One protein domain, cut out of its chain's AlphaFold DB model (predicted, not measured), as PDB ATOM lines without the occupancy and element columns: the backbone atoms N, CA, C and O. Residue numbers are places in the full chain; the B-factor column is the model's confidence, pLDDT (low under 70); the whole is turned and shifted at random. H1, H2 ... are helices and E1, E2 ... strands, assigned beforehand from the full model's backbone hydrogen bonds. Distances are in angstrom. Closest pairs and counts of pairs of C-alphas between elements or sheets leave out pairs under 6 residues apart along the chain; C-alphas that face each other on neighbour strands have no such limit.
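What this domain is: This is residues 43 to 147 of the 153 residues of an uncharacterized protein of Gloeophyllum trabeum (strain ATCC 11539 / FP-39264 / Madison 617) (UniProt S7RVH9). A strongly twisted sheet of four strands has two helices, H2 and H4, over one face, H2 over the edge strand E2 and H4 over the inner strand E3. The two other helices, H1 and H3, sit at opposite ends of E1 and only graze the sheet, while residues 93 to 104 make a long loop between E2 and E3. The printed part has 105 residues with four named helices and four named strands, along the chain E1, H1, H2, E2, E3, H3, H4, E4; the sheet's order is E2, E3, E1, E4, all antiparallel, and the class is mixed, helices and strands. The whole is compact, with a radius of gyration of the C-alphas of 13.4 A, and spans 39 by 34 by 22 A.

Where its parts are: E1, residues 43 to 51, begins with C-alpha 43 at (42.649, 14.279, 195.187), measures 23.6 A from first to last C-alpha, and bends by 51 degrees at residue 48. H1 is residues 52 to 61, 14.3 A long. H2, residues 69 to 84, is the longest helix at 22.0 A; its C-alpha 69 is at (60.318, -3.013, 184.845). E2 is residues 89 to 92, 9.9 A. E3 is residues 105 to 111, 18.8 A. H3 is residues 112 to 119, 9.9 A. H4 is residues 125 to 135, 15.5 A. E4, residues 142 to 146, measures 12.3 A and ends with C-alpha 146 at (42.142, 9.893, 192.364).

How they stand to each other: In the sheet, E1 and E4 are antiparallel neighbours at 125 degrees between their directions, with N 47 and O 142 within hydrogen-bond range at 2.8 A. E1 and E3 stand at 147 degrees, with N 108 and O 48 at 2.8 A. E2 and E3 form a hairpin at 149 degrees, with N 109 and O 90 at 2.7 A. E2 and E4 are the edge strands, and they are apart. E1, H1 H2, E2 is a split strand-helix-strand unit, two strands running the same way with helices between them along the chain and another strand, E3, between them in the sheet; its crossover is right-handed. E3, H3 H4, E4 is another, with E1 between its strands and a right-handed crossover. H2 is on the sheet at a height of 7.5 A, over E2, and runs along the strands at 27 degrees to E2 on the local plane. H4 is on the same face at a height of 10.2 A, over E3 and only just not over E1, on which 2 of its C-alphas fall; it runs along the strands at 25 degrees to E3 on the local plane. H2 touches H4 with residues 80 to 84 alone, the closest C-alphas being those of Ser 84 and Ala 127 at 5.8 A; they run opposite ways at a shallow tilt of 34 degrees, only just short of steep. H2 touches H1 with residues 69 to 76 alone, the closest C-alphas being those of Ala 59 and Ala 72 at 5.2 A, the same way at a steep tilt of 67 degrees. H1 only grazes the sheet with residues 52 to 57. H3 only grazes it with residues 112 to 115; the closest C-alphas of H3 and E1 are those of His 113 and Thr 43, 5.5 A apart. H3 touches no helix. Every O i to N i+4 pair is within hydrogen-bond range in H1, H2, H3 and H4.

The domain as a whole: The two C-alphas farthest apart are those of Asp 67 and Gly 120, 38.7 A. The printed part has no cut. The link from E2 to E3, with 12 residues, is long; its C-alphas lie 10 to 21 A from the mean of the C-alphas. The mean pLDDT of the printed part is 70.5, and 44 residues are under 70: residues 43 to 46, 92 to 105, 110 to 123, 125 and 137 to 147.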
ATOM      1  N   THR A  43      41.311  13.745 195.417       50.91
ATOM      2  CA  THR A  43      42.649  14.279 195.187       50.91
ATOM      3  C   THR A  43      42.727  14.696 193.732       50.91
ATOM      4  O   THR A  43      42.554  13.869 192.833       50.91
ATOM      5  N   MET A  44      42.943  15.991 193.520       52.72
ATOM      6  CA  MET A  44      43.319  16.525 192.222       52.72
ATOM      7  C   MET A  44      44.783  16.159 191.971       52.72
ATOM      8  O   MET A  44      45.607  16.241 192.877       52.72
ATOM      9  N   VAL A  45      45.091  15.677 190.773       61.59
ATOM     10  CA  VAL A  45      46.428  15.198 190.419       61.59
ATOM     11  C   VAL A  45      46.774  15.724 189.034       61.59
ATOM     12  O   VAL A  45      45.951  15.610 188.124       61.59
ATOM     13  N   TYR A  46      47.976  16.281 188.880       65.44
ATOM     14  CA  TYR A  46      48.538  16.619 187.570       65.44
ATOM     15  C   TYR A  46      49.270  15.403 187.011       65.44
ATOM     16  O   TYR A  46      50.114  14.850 187.709       65.44
ATOM     17  N   GLY A  47      48.964  14.996 185.782       70.75
ATOM     18  CA  GLY A  47      49.610  13.884 185.090       70.75
ATOM     19  C   GLY A  47      50.353  14.329 183.832       70.75
ATOM     20  O   GLY A  47      49.821  15.128 183.065       70.75
ATOM     21  N   TYR A  48      51.538  13.774 183.592       76.25
ATOM     22  CA  TYR A  48      52.300  13.935 182.353       76.25
ATOM     23  C   TYR A  48      52.497  12.582 181.667       76.25
ATOM     24  O   TYR A  48      52.920  11.649 182.350       76.25
ATOM     25  N   PRO A  49      52.218  12.454 180.359       72.06
ATOM     26  CA  PRO A  49      52.402  11.196 179.649       72.06
ATOM     27  C   PRO A  49      53.879  10.821 179.516       72.06
ATOM     28  O   PRO A  49      54.717  11.661 179.192       72.06
ATOM     29  N   VAL A  50      54.173   9.545 179.765       75.50
ATOM     30  CA  VAL A  50      55.458   8.877 179.532       75.50
ATOM     31  C   VAL A  50      55.198   7.453 179.035       75.50
ATOM     32  O   VAL A  50      54.126   6.910 179.261       75.50
ATOM     33  N   THR A  51      56.157   6.824 178.362       81.19
ATOM     34  CA  THR A  51      56.024   5.435 177.883       81.19
ATOM     35  C   THR A  51      56.813   4.462 178.757       81.19
ATOM     36  O   THR A  51      57.751   4.867 179.452       81.19
ATOM     37  N   ALA A  52      56.489   3.168 178.693       81.06
ATOM     38  CA  ALA A  52      57.281   2.122 179.346       81.06
ATOM     39  C   ALA A  52      58.759   2.133 178.892       81.06
ATOM     40  O   ALA A  52      59.671   2.097 179.721       81.06
ATOM     41  N   ASP A  53      59.006   2.307 177.590       84.56
ATOM     42  CA  ASP A  53      60.353   2.466 177.023       84.56
ATOM     43  C   ASP A  53      61.115   3.649 177.623       84.56
ATOM     44  O   ASP A  53      62.318   3.565 177.896       84.56
ATOM     45  N   TRP A  54      60.419   4.770 177.844       87.62
ATOM     46  CA  TRP A  54      61.019   5.930 178.487       87.62
ATOM     47  C   TRP A  54      61.464   5.588 179.910       87.62
ATOM     48  O   TRP A  54      62.591   5.924 180.275       87.62
ATOM     49  N   ILE A  55      60.632   4.881 180.682       86.44
ATOM     50  CA  ILE A  55      60.949   4.459 182.055       86.44
ATOM     51  C   ILE A  55      62.195   3.568 182.056       86.44
ATOM     52  O   ILE A  55      63.161   3.865 182.760       86.44
ATOM     53  N   MET A  56      62.229   2.538 181.206       88.50
ATOM     54  CA  MET A  56      63.376   1.627 181.105       88.50
ATOM     55  C   MET A  56      64.662   2.364 180.714       88.50
ATOM     56  O   MET A  56      65.723   2.167 181.314       88.50
ATOM     57  N   LYS A  57      64.580   3.271 179.736       89.94
ATOM     58  CA  LYS A  57      65.724   4.078 179.298       89.94
ATOM     59  C   LYS A  57      66.187   5.057 180.379       89.94
ATOM     60  O   LYS A  57      67.391   5.229 180.571       89.94
ATOM     61  N   ALA A  58      65.259   5.703 181.081       88.38
ATOM     62  CA  ALA A  58      65.562   6.632 182.162       88.38
ATOM     63  C   ALA A  58      66.232   5.919 183.344       88.38
ATOM     64  O   ALA A  58      67.231   6.421 183.867       88.38
ATOM     65  N   ALA A  59      65.753   4.728 183.713       90.69
ATOM     66  CA  ALA A  59      66.355   3.898 184.751       90.69
ATOM     67  C   ALA A  59      67.803   3.522 184.392       90.69
ATOM     68  O   ALA A  59      68.724   3.787 185.167       90.69
ATOM     69  N   ARG A  60      68.036   3.023 183.170       91.94
ATOM     70  CA  ARG A  60      69.383   2.674 182.680       91.94
ATOM     71  C   ARG A  60      70.334   3.869 182.661       91.94
ATOM     72  O   ARG A  60      71.444   3.789 183.182       91.94
ATOM     73  N   ASN A  61      69.884   5.011 182.138       91.25
ATOM     74  CA  ASN A  61      70.684   6.243 182.092       91.25
ATOM     75  C   ASN A  61      71.036   6.797 183.481       91.25
ATOM     76  O   ASN A  61      71.951   7.607 183.607       91.25
ATOM     77  N   THR A  62      70.298   6.395 184.516       88.06
ATOM     78  CA  THR A  62      70.521   6.809 185.907       88.06
ATOM     79  C   THR A  62      71.159   5.705 186.751       88.06
ATOM     80  O   THR A  62      71.182   5.811 187.975       88.06
ATOM     81  N   GLY A  63      71.716   4.675 186.106       88.44
ATOM     82  CA  GLY A  63      72.548   3.655 186.744       88.44
ATOM     83  C   GLY A  63      71.810   2.405 187.221       88.44
ATOM     84  O   GLY A  63      72.447   1.541 187.824       88.44
ATOM     85  N   ASN A  64      70.508   2.268 186.949       90.69
ATOM     86  CA  ASN A  64      69.790   1.024 187.221       90.69
ATOM     87  C   ASN A  64      70.215  -0.059 186.210       90.69
ATOM     88  O   ASN A  64      70.200   0.171 185.000       90.69
ATOM     89  N   LYS A  65      70.619  -1.228 186.718       89.50
ATOM     90  CA  LYS A  65      71.070  -2.385 185.921       89.50
ATOM     91  C   LYS A  65      70.036  -3.516 185.855       89.50
ATOM     92  O   LYS A  65      70.320  -4.539 185.244       89.50
ATOM     93  N   SER A  66      68.895  -3.362 186.523       84.81
ATOM     94  CA  SER A  66      67.804  -4.332 186.496       84.81
ATOM     95  C   SER A  66      67.075  -4.238 185.160       84.81
ATOM     96  O   SER A  66      66.769  -3.147 184.678       84.81
ATOM     97  N   ASP A  67      66.775  -5.392 184.576       85.62
ATOM     98  CA  ASP A  67      65.847  -5.495 183.449       85.62
ATOM     99  C   ASP A  67      64.393  -5.665 183.924       85.62
ATOM    100  O   ASP A  67      63.473  -5.724 183.109       85.62
ATOM    101  N   ASN A  68      64.162  -5.715 185.242       89.69
ATOM    102  CA  ASN A  68      62.825  -5.722 185.812       89.69
ATOM    103  C   ASN A  68      62.201  -4.323 185.714       89.69
ATOM    104  O   ASN A  68      62.706  -3.343 186.265       89.69
ATOM    105  N   PHE A  69      61.056  -4.252 185.043       82.94
ATOM    106  CA  PHE A  69      60.318  -3.013 184.845       82.94
ATOM    107  C   PHE A  69      59.852  -2.358 186.157       82.94
ATOM    108  O   PHE A  69      59.910  -1.140 186.281       82.94
ATOM    109  N   ILE A  70      59.431  -3.135 187.158       82.62
ATOM    110  CA  ILE A  70      58.981  -2.594 188.450       82.62
ATOM    111  C   ILE A  70      60.142  -1.920 189.191       82.62
ATOM    112  O   ILE A  70      59.977  -0.822 189.723       82.62
ATOM    113  N   ASP A  71      61.336  -2.516 189.151       86.19
ATOM    114  CA  ASP A  71      62.541  -1.903 189.723       86.19
ATOM    115  C   ASP A  71      62.913  -0.611 188.981       86.19
ATOM    116  O   ASP A  71      63.335   0.370 189.595       86.19
ATOM    117  N   ALA A  72      62.744  -0.594 187.654       87.69
ATOM    118  CA  ALA A  72      62.966   0.593 186.837       87.69
ATOM    119  C   ALA A  72      61.979   1.718 187.190       87.69
ATOM    120  O   ALA A  72      62.400   2.866 187.340       87.69
ATOM    121  N   VAL A  73      60.694   1.397 187.384       84.50
ATOM    122  CA  VAL A  73      59.661   2.339 187.845       84.50
ATOM    123  C   VAL A  73      60.047   2.939 189.194       84.50
ATOM    124  O   VAL A  73      60.145   4.162 189.300       84.50
ATOM    125  N   ALA A  74      60.335   2.100 190.193       85.75
ATOM    126  CA  ALA A  74      60.688   2.554 191.537       85.75
ATOM    127  C   ALA A  74      61.951   3.436 191.533       85.75
ATOM    128  O   ALA A  74      62.016   4.471 192.204       85.75
ATOM    129  N   HIS A  75      62.953   3.073 190.728       89.94
ATOM    130  CA  HIS A  75      64.182   3.854 190.586       89.94
ATOM    131  C   HIS A  75      63.939   5.215 189.936       89.94
ATOM    132  O   HIS A  75      64.443   6.236 190.405       89.94
ATOM    133  N   VAL A  76      63.154   5.256 188.859       88.31
ATOM    134  CA  VAL A  76      62.820   6.509 188.176       88.31
ATOM    135  C   VAL A  76      61.979   7.412 189.076       88.31
ATOM    136  O   VAL A  76      62.265   8.606 189.152       88.31
ATOM    137  N   GLU A  77      61.001   6.865 189.798       86.88
ATOM    138  CA  GLU A  77      60.215   7.597 190.795       86.88
ATOM    139  C   GLU A  77      61.116   8.227 191.861       86.88
ATOM    140  O   GLU A  77      61.042   9.436 192.096       86.88
ATOM    141  N   HIS A  78      62.048   7.452 192.422       89.12
ATOM    142  CA  HIS A  78      63.013   7.955 193.395       89.12
ATOM    143  C   HIS A  78      63.838   9.130 192.844       89.12
ATOM    144  O   HIS A  78      63.948  10.179 193.488       89.12
ATOM    145  N   ILE A  79      64.377   8.999 191.628       89.69
ATOM    146  CA  ILE A  79      65.157  10.062 190.977       89.69
ATOM    147  C   ILE A  79      64.304  11.306 190.707       89.69
ATOM    148  O   ILE A  79      64.776  12.431 190.911       89.69
ATOM    149  N   LEU A  80      63.061  11.134 190.251       86.25
ATOM    150  CA  LEU A  80      62.145  12.242 189.995       86.25
ATOM    151  C   LEU A  80      61.803  12.984 191.288       86.25
ATOM    152  O   LEU A  80      61.876  14.215 191.304       86.25
ATOM    153  N   CYS A  81      61.505  12.268 192.373       84.50
ATOM    154  CA  CYS A  81      61.278  12.847 193.697       84.50
ATOM    155  C   CYS A  81      62.500  13.644 194.177       84.50
ATOM    156  O   CYS A  81      62.379  14.824 194.515       84.50
ATOM    157  N   ALA A  82      63.691  13.041 194.123       85.62
ATOM    158  CA  ALA A  82      64.929  13.672 194.577       85.62
ATOM    159  C   ALA A  82      65.271  14.947 193.785       85.62
ATOM    160  O   ALA A  82      65.595  15.979 194.370       85.62
ATOM    161  N   LYS A  83      65.163  14.914 192.450       84.75
ATOM    162  CA  LYS A  83      65.520  16.059 191.593       84.75
ATOM    163  C   LYS A  83      64.458  17.161 191.564       84.75
ATOM    164  O   LYS A  83      64.790  18.343 191.412       84.75
ATOM    165  N   SER A  84      63.181  16.797 191.682       78.12
ATOM    166  CA  SER A  84      62.087  17.773 191.729       78.12
ATOM    167  C   SER A  84      61.945  18.444 193.093       78.12
ATOM    168  O   SER A  84      61.460  19.572 193.151       78.12
ATOM    169  N   GLY A  85      62.362  17.776 194.174       77.56
ATOM    170  CA  GLY A  85      62.043  18.189 195.541       77.56
ATOM    171  C   GLY A  85      60.568  17.968 195.902       77.56
ATOM    172  O   GLY A  85      60.094  18.498 196.907       77.56
ATOM    173  N   ILE A  86      59.827  17.213 195.082       75.19
ATOM    174  CA  ILE A  86      58.423  16.874 195.305       75.19
ATOM    175  C   ILE A  86      58.370  15.417 195.785       75.19
ATOM    176  O   ILE A  86      58.595  14.515 194.984       75.19
ATOM    177  N   PRO A  87      58.042  15.153 197.061       73.25
ATOM    178  CA  PRO A  87      58.028  13.792 197.608       73.25
ATOM    179  C   PRO A  87      56.810  12.960 197.172       73.25
ATOM    180  O   PRO A  87      56.688  11.808 197.561       73.25
ATOM    181  N   THR A  88      55.879  13.550 196.421       72.81
ATOM    182  CA  THR A  88      54.583  12.958 196.048       72.81
ATOM    183  C   THR A  88      54.454  12.733 194.539       72.81
ATOM    184  O   THR A  88      53.346  12.784 193.995       72.81
ATOM    185  N   VAL A  89      55.582  12.556 193.846       76.00
ATOM    186  CA  VAL A  89      55.586  12.127 192.442       76.00
ATOM    187  C   VAL A  89      55.352  10.626 192.412       76.00
ATOM    188  O   VAL A  89      56.035   9.909 193.123       76.00
ATOM    189  N   CYS A  90      54.421  10.171 191.582       75.19
ATOM    190  CA  CYS A  90      54.107   8.758 191.408       75.19
ATOM    191  C   CYS A  90      54.004   8.423 189.921       75.19
ATOM    192  O   CYS A  90      53.418   9.186 189.152       75.19
ATOM    193  N   LEU A  91      54.507   7.267 189.503       72.56
ATOM    194  CA  LEU A  91      54.273   6.730 188.163       72.56
ATOM    195  C   LEU A  91      53.039   5.822 188.189       72.56
ATOM    196  O   LEU A  91      52.951   4.907 189.003       72.56
ATOM    197  N   CYS A  92      52.073   6.057 187.306       65.88
ATOM    198  CA  CYS A  92      50.880   5.221 187.213       65.88
ATOM    199  C   CYS A  92      50.497   4.947 185.761       65.88
ATOM    200  O   CYS A  92      50.473   5.864 184.943       65.88
ATOM    201  N   ALA A  93      50.116   3.714 185.441       58.97
ATOM    202  CA  ALA A  93      49.448   3.436 184.177       58.97
ATOM    203  C   ALA A  93      48.085   4.178 184.146       58.97
ATOM    204  O   ALA A  93      47.343   4.150 185.135       58.97
ATOM    205  N   PRO A  94      47.720   4.872 183.053       52.66
ATOM    206  CA  PRO A  94      46.426   5.494 182.884       52.66
ATOM    207  C   PRO A  94      45.357   4.408 182.728       52.66
ATOM    208  O   PRO A  94      44.998   4.015 181.627       52.66
ATOM    209  N   GLY A  95      44.748   3.983 183.833       48.12
ATOM    210  CA  GLY A  95      43.484   3.237 183.817       48.12
ATOM    211  C   GLY A  95      42.280   4.128 183.482       48.12
ATOM    212  O   GLY A  95      41.315   4.159 184.241       48.12
ATOM    213  N   ILE A  96      42.366   4.965 182.442       41.00
ATOM    214  CA  ILE A  96      41.476   6.124 182.302       41.00
ATOM    215  C   ILE A  96      40.975   6.270 180.878       41.00
ATOM    216  O   ILE A  96      41.555   7.054 180.142       41.00
ATOM    217  N   ASN A  97      39.892   5.563 180.531       36.28
ATOM    218  CA  ASN A  97      38.999   5.801 179.378       36.28
ATOM    219  C   ASN A  97      39.653   6.201 178.033       36.28
ATOM    220  O   ASN A  97      38.971   6.719 177.154       36.28
ATOM    221  N   ALA A  98      40.951   5.980 177.843       37.06
ATOM    222  CA  ALA A  98      41.577   5.970 176.544       37.06
ATOM    223  C   ALA A  98      41.140   4.638 175.970       37.06
ATOM    224  O   ALA A  98      41.448   3.599 176.544       37.06
ATOM    225  N   TYR A  99      40.311   4.673 174.936       34.47
ATOM    226  CA  TYR A  99      40.072   3.499 174.126       34.47
ATOM    227  C   TYR A  99      40.734   3.749 172.771       34.47
ATOM    228  O   TYR A  99      40.367   4.722 172.107       34.47
ATOM    229  N   PRO A 100      41.702   2.910 172.372       44.81
ATOM    230  CA  PRO A 100      42.238   1.776 173.132       44.81
ATOM    231  C   PRO A 100      43.100   2.222 174.330       44.81
ATOM    232  O   PRO A 100      43.852   3.191 174.239       44.81
ATOM    233  N   SER A 101      42.983   1.516 175.461       45.81
ATOM    234  CA  SER A 101      43.833   1.754 176.632       45.81
ATOM    235  C   SER A 101      45.149   1.054 176.361       45.81
ATOM    236  O   SER A 101      45.228  -0.171 176.473       45.81
ATOM    237  N   ASN A 102      46.160   1.804 175.944       55.97
ATOM    238  CA  ASN A 102      47.482   1.235 175.799       55.97
ATOM    239  C   ASN A 102      48.074   1.026 177.199       55.97
ATOM    240  O   ASN A 102      48.329   1.987 177.922       55.97
ATOM    241  N   SER A 103      48.264  -0.232 177.592       51.91
ATOM    242  CA  SER A 103      48.903  -0.594 178.863       51.91
ATOM    243  C   SER A 103      50.379  -0.177 178.934       51.91
ATOM    244  O   SER A 103      50.955  -0.187 180.018       51.91
ATOM    245  N   GLU A 104      50.976   0.194 177.796       60.44
ATOM    246  CA  GLU A 104      52.342   0.726 177.679       60.44
ATOM    247  C   GLU A 104      52.426   2.244 177.904       60.44
ATOM    248  O   GLU A 104      53.527   2.790 178.047       60.44
ATOM    249  N   ASP A 105      51.287   2.941 177.934       65.00
ATOM    250  CA  ASP A 105      51.252   4.364 178.253       65.00
ATOM    251  C   ASP A 105      51.265   4.501 179.773       65.00
ATOM    252  O   ASP A 105      50.553   3.799 180.478       65.00
ATOM    253  N   TRP A 106      52.087   5.392 180.306       70.25
ATOM    254  CA  TRP A 106      52.231   5.674 181.731       70.25
ATOM    255  C   TRP A 106      52.043   7.174 181.963       70.25
ATOM    256  O   TRP A 106      52.210   8.005 181.072       70.25
ATOM    257  N   LEU A 107      51.668   7.551 183.177       71.12
ATOM    258  CA  LEU A 107      51.554   8.936 183.608       71.12
ATOM    259  C   LEU A 107      52.459   9.162 184.813       71.12
ATOM    260  O   LEU A 107      52.353   8.468 185.822       71.12
ATOM    261  N   VAL A 108      53.289  10.195 184.745       70.06
ATOM    262  CA  VAL A 108      53.920  10.775 185.930       70.06
ATOM    263  C   VAL A 108      52.893  11.680 186.576       70.06
ATOM    264  O   VAL A 108      52.538  12.727 186.038       70.06
ATOM    265  N   THR A 109      52.400  11.256 187.723       72.62
ATOM    266  CA  THR A 109      51.426  11.980 188.518       72.62
ATOM    267  C   THR A 109      52.072  12.731 189.663       72.62
ATOM    268  O   THR A 109      52.981  12.239 190.318       72.62
ATOM    269  N   ILE A 110      51.587  13.940 189.920       68.31
ATOM    270  CA  ILE A 110      52.008  14.768 191.044       68.31
ATOM    271  C   ILE A 110      50.824  14.873 192.000       68.31
ATOM    272  O   ILE A 110      49.821  15.529 191.700       68.31
ATOM    273  N   GLY A 111      50.929  14.198 193.147       63.00
ATOM    274  CA  GLY A 111      49.905  14.202 194.184       63.00
ATOM    275  C   GLY A 111      49.890  15.533 194.922       63.00
ATOM    276  O   GLY A 111      50.710  15.768 195.810       63.00
ATOM    277  N   THR A 112      48.956  16.414 194.572       60.34
ATOM    278  CA  THR A 112      48.931  17.767 195.137       60.34
ATOM    279  C   THR A 112      48.159  17.878 196.429       60.34
ATOM    280  O   THR A 112      48.554  18.679 197.262       60.34
ATOM    281  N   HIS A 113      47.148  17.039 196.660       53.69
ATOM    282  CA  HIS A 113      46.485  16.983 197.966       53.69
ATOM    283  C   HIS A 113      47.476  16.594 199.062       53.69
ATOM    284  O   HIS A 113      47.643  17.344 200.006       53.69
ATOM    285  N   HIS A 114      48.242  15.517 198.867       51.09
ATOM    286  CA  HIS A 114      49.238  15.075 199.846       51.09
ATOM    287  C   HIS A 114      50.376  16.101 200.022       51.09
ATOM    288  O   HIS A 114      50.876  16.300 201.124       51.09
ATOM    289  N   HIS A 115      50.768  16.805 198.950       52.62
ATOM    290  CA  HIS A 115      51.740  17.897 199.051       52.62
ATOM    291  C   HIS A 115      51.187  19.087 199.849       52.62
ATOM    292  O   HIS A 115      51.908  19.647 200.666       52.62
ATOM    293  N   ILE A 116      49.916  19.448 199.657       53.62
ATOM    294  CA  ILE A 116      49.233  20.493 200.430       53.62
ATOM    295  C   ILE A 116      49.043  20.052 201.881       53.62
ATOM    296  O   ILE A 116      49.283  20.851 202.774       53.62
ATOM    297  N   ASP A 117      48.691  18.796 202.134       53.53
ATOM    298  CA  ASP A 117      48.504  18.276 203.491       53.53
ATOM    299  C   ASP A 117      49.824  18.308 204.282       53.53
ATOM    300  O   ASP A 117      49.833  18.652 205.460       53.53
ATOM    301  N   ILE A 118      50.957  18.013 203.629       55.59
ATOM    302  CA  ILE A 118      52.287  18.053 204.259       55.59
ATOM    303  C   ILE A 118      52.864  19.475 204.330       55.59
ATOM    304  O   ILE A 118      53.546  19.818 205.296       55.59
ATOM    305  N   LYS A 119      52.697  20.289 203.280       57.78
ATOM    306  CA  LYS A 119      53.409  21.575 203.113       57.78
ATOM    307  C   LYS A 119      52.522  22.808 203.258       57.78
ATOM    308  O   LYS A 119      53.039  23.919 203.186       57.78
ATOM    309  N   GLY A 120      51.210  22.643 203.399       55.47
ATOM    310  CA  GLY A 120      50.224  23.726 203.459       55.47
ATOM    311  C   GLY A 120      50.064  24.523 202.159       55.47
ATOM    312  O   GLY A 120      49.388  25.547 202.153       55.47
ATOM    313  N   ARG A 121      50.700  24.109 201.053       58.91
ATOM    314  CA  ARG A 121      50.724  24.855 199.783       58.91
ATOM    315  C   ARG A 121      50.824  23.937 198.571       58.91
ATOM    316  O   ARG A 121      51.276  22.804 198.690       58.91
ATOM    317  N   TRP A 122      50.423  24.437 197.402       62.66
ATOM    318  CA  TRP A 122      50.638  23.751 196.124       62.66
ATOM    319  C   TRP A 122      52.138  23.653 195.801       62.66
ATOM    320  O   TRP A 122      52.886  24.569 196.160       62.66
ATOM    321  N   PRO A 123      52.590  22.598 195.091       68.81
ATOM    322  CA  PRO A 123      53.914  22.611 194.485       68.81
ATOM    323  C   PRO A 123      54.046  23.844 193.576       68.81
ATOM    324  O   PRO A 123      53.121  24.123 192.808       68.81
ATOM    325  N   PRO A 124      55.162  24.582 193.633       70.81
ATOM    326  CA  PRO A 124      55.332  25.773 192.812       70.81
ATOM    327  C   PRO A 124      55.460  25.408 191.325       70.81
ATOM    328  O   PRO A 124      56.014  24.357 190.982       70.81
ATOM    329  N   CYS A 125      55.004  26.292 190.427       68.19
ATOM    330  CA  CYS A 125      55.038  26.064 188.974       68.19
ATOM    331  C   CYS A 125      56.418  25.644 188.447       68.19
ATOM    332  O   CYS A 125      56.494  24.777 187.581       68.19
ATOM    333  N   PHE A 126      57.512  26.202 188.978       70.31
ATOM    334  CA  PHE A 126      58.860  25.825 188.544       70.31
ATOM    335  C   PHE A 126      59.212  24.367 188.887       70.31
ATOM    336  O   PHE A 126      59.963  23.734 188.149       70.31
ATOM    337  N   ALA A 127      58.692  23.819 189.992       73.56
ATOM    338  CA  ALA A 127      58.946  22.435 190.390       73.56
ATOM    339  C   ALA A 127      58.145  21.468 189.509       73.56
ATOM    340  O   ALA A 127      58.667  20.442 189.075       73.56
ATOM    341  N   ILE A 128      56.914  21.854 189.166       73.88
ATOM    342  CA  ILE A 128      56.072  21.154 188.192       73.88
ATOM    343  C   ILE A 128      56.746  21.148 186.809       73.88
ATOM    344  O   ILE A 128      56.899  20.093 186.192       73.88
ATOM    345  N   ASP A 129      57.229  22.302 186.345       75.81
ATOM    346  CA  ASP A 129      57.922  22.413 185.059       75.81
ATOM    347  C   ASP A 129      59.264  21.663 185.058       75.81
ATOM    348  O   ASP A 129      59.650  21.059 184.056       75.81
ATOM    349  N   ARG A 130      59.955  21.604 186.204       83.06
ATOM    350  CA  ARG A 130      61.148  20.766 186.365       83.06
ATOM    351  C   ARG A 130      60.818  19.292 186.140       83.06
ATOM    352  O   ARG A 130      61.535  18.647 185.379       83.06
ATOM    353  N   VAL A 131      59.745  18.768 186.743       81.44
ATOM    354  CA  VAL A 131      59.288  17.388 186.489       81.44
ATOM    355  C   VAL A 131      59.017  17.186 185.005       81.44
ATOM    356  O   VAL A 131      59.598  16.281 184.413       81.44
ATOM    357  N   ARG A 132      58.244  18.083 184.381       79.69
ATOM    358  CA  ARG A 132      57.934  18.034 182.946       79.69
ATOM    359  C   ARG A 132      59.187  17.934 182.071       79.69
ATOM    360  O   ARG A 132      59.252  17.079 181.189       79.69
ATOM    361  N   ARG A 133      60.200  18.773 182.319       83.00
ATOM    362  CA  ARG A 133      61.469  18.760 181.566       83.00
ATOM    363  C   ARG A 133      62.264  17.477 181.786       83.00
ATOM    364  O   ARG A 133      62.850  16.964 180.837       83.00
ATOM    365  N   MET A 134      62.279  16.949 183.013       83.06
ATOM    366  CA  MET A 134      62.957  15.685 183.321       83.06
ATOM    367  C   MET A 134      62.341  14.514 182.557       83.06
ATOM    368  O   MET A 134      63.075  13.655 182.073       83.06
ATOM    369  N   VAL A 135      61.013  14.512 182.411       77.69
ATOM    370  CA  VAL A 135      60.280  13.417 181.761       77.69
ATOM    371  C   VAL A 135      60.082  13.614 180.259       77.69
ATOM    372  O   VAL A 135      59.576  12.722 179.593       77.69
ATOM    373  N   ARG A 136      60.514  14.760 179.710       77.62
ATOM    374  CA  ARG A 136      60.340  15.147 178.296       77.62
ATOM    375  C   ARG A 136      58.896  14.982 177.804       77.62
ATOM    376  O   ARG A 136      58.677  14.629 176.653       77.62
ATOM    377  N   ALA A 137      57.924  15.223 178.680       65.19
ATOM    378  CA  ALA A 137      56.527  15.018 178.335       65.19
ATOM    379  C   ALA A 137      56.060  16.045 177.299       65.19
ATOM    380  O   ALA A 137      56.207  17.262 177.484       65.19
ATOM    381  N   GLU A 138      55.454  15.531 176.235       57.56
ATOM    382  CA  GLU A 138      54.750  16.309 175.226       57.56
ATOM    383  C   GLU A 138      53.264  16.413 175.600       57.56
ATOM    384  O   GLU A 138      52.678  15.494 176.171       57.56
ATOM    385  N   GLY A 139      52.652  17.562 175.306       55.75
ATOM    386  CA  GLY A 139      51.251  17.834 175.635       55.75
ATOM    387  C   GLY A 139      51.014  18.524 176.991       55.75
ATOM    388  O   GLY A 139      51.936  18.706 177.795       55.75
ATOM    389  N   PRO A 140      49.778  19.004 177.223       53.94
ATOM    390  CA  PRO A 140      49.399  19.675 178.460       53.94
ATOM    391  C   PRO A 140      49.261  18.676 179.623       53.94
ATOM    392  O   PRO A 140      48.936  17.509 179.394       53.94
ATOM    393  N   PRO A 141      49.468  19.116 180.880       59.56
ATOM    394  CA  PRO A 141      49.190  18.280 182.040       59.56
ATOM    395  C   PRO A 141      47.725  17.840 182.043       59.56
ATOM    396  O   PRO A 141      46.819  18.634 181.784       59.56
ATOM    397  N   VAL A 142      47.492  16.576 182.380       57.59
ATOM    398  CA  VAL A 142      46.151  15.999 182.461       57.59
ATOM    399  C   VAL A 142      45.699  15.972 183.911       57.59
ATOM    400  O   VAL A 142      46.393  15.451 184.783       57.59
ATOM    401  N   TRP A 143      44.505  16.490 184.173       55.06
ATOM    402  CA  TRP A 143      43.898  16.454 185.497       55.06
ATOM    403  C   TRP A 143      43.196  15.123 185.718       55.06
ATOM    404  O   TRP A 143      42.307  14.749 184.950       55.06
ATOM    405  N   ARG A 144      43.580  14.392 186.768       53.44
ATOM    406  CA  ARG A 144      42.956  13.105 187.098       53.44
ATOM    407  C   ARG A 144      42.301  13.134 188.472       53.44
ATOM    408  O   ARG A 144      42.842  13.668 189.438       53.44
ATOM    409  N   ARG A 145      41.127  12.503 188.548       52.09
ATOM    410  CA  ARG A 145      40.463  12.155 189.802       52.09
ATOM    411  C   ARG A 145      41.177  10.943 190.391       52.09
ATOM    412  O   ARG A 145      41.103   9.866 189.804       52.09
ATOM    413  N   LYS A 146      41.782  11.077 191.574       49.59
ATOM    414  CA  LYS A 146      42.142   9.893 192.364       49.59
ATOM    415  C   LYS A 146      40.853   9.301 192.939       49.59
ATOM    416  O   LYS A 146      40.303   9.825 193.905       49.59
ATOM    417  N   VAL A 147      40.314   8.266 192.297       46.72
ATOM    418  CA  VAL A 147      39.255   7.436 192.893       46.72
ATOM    419  C   VAL A 147      39.940   6.497 193.890       46.72
ATOM    420  O   VAL A 147      41.051   6.040 193.629       46.72
TER     421      VAL A 147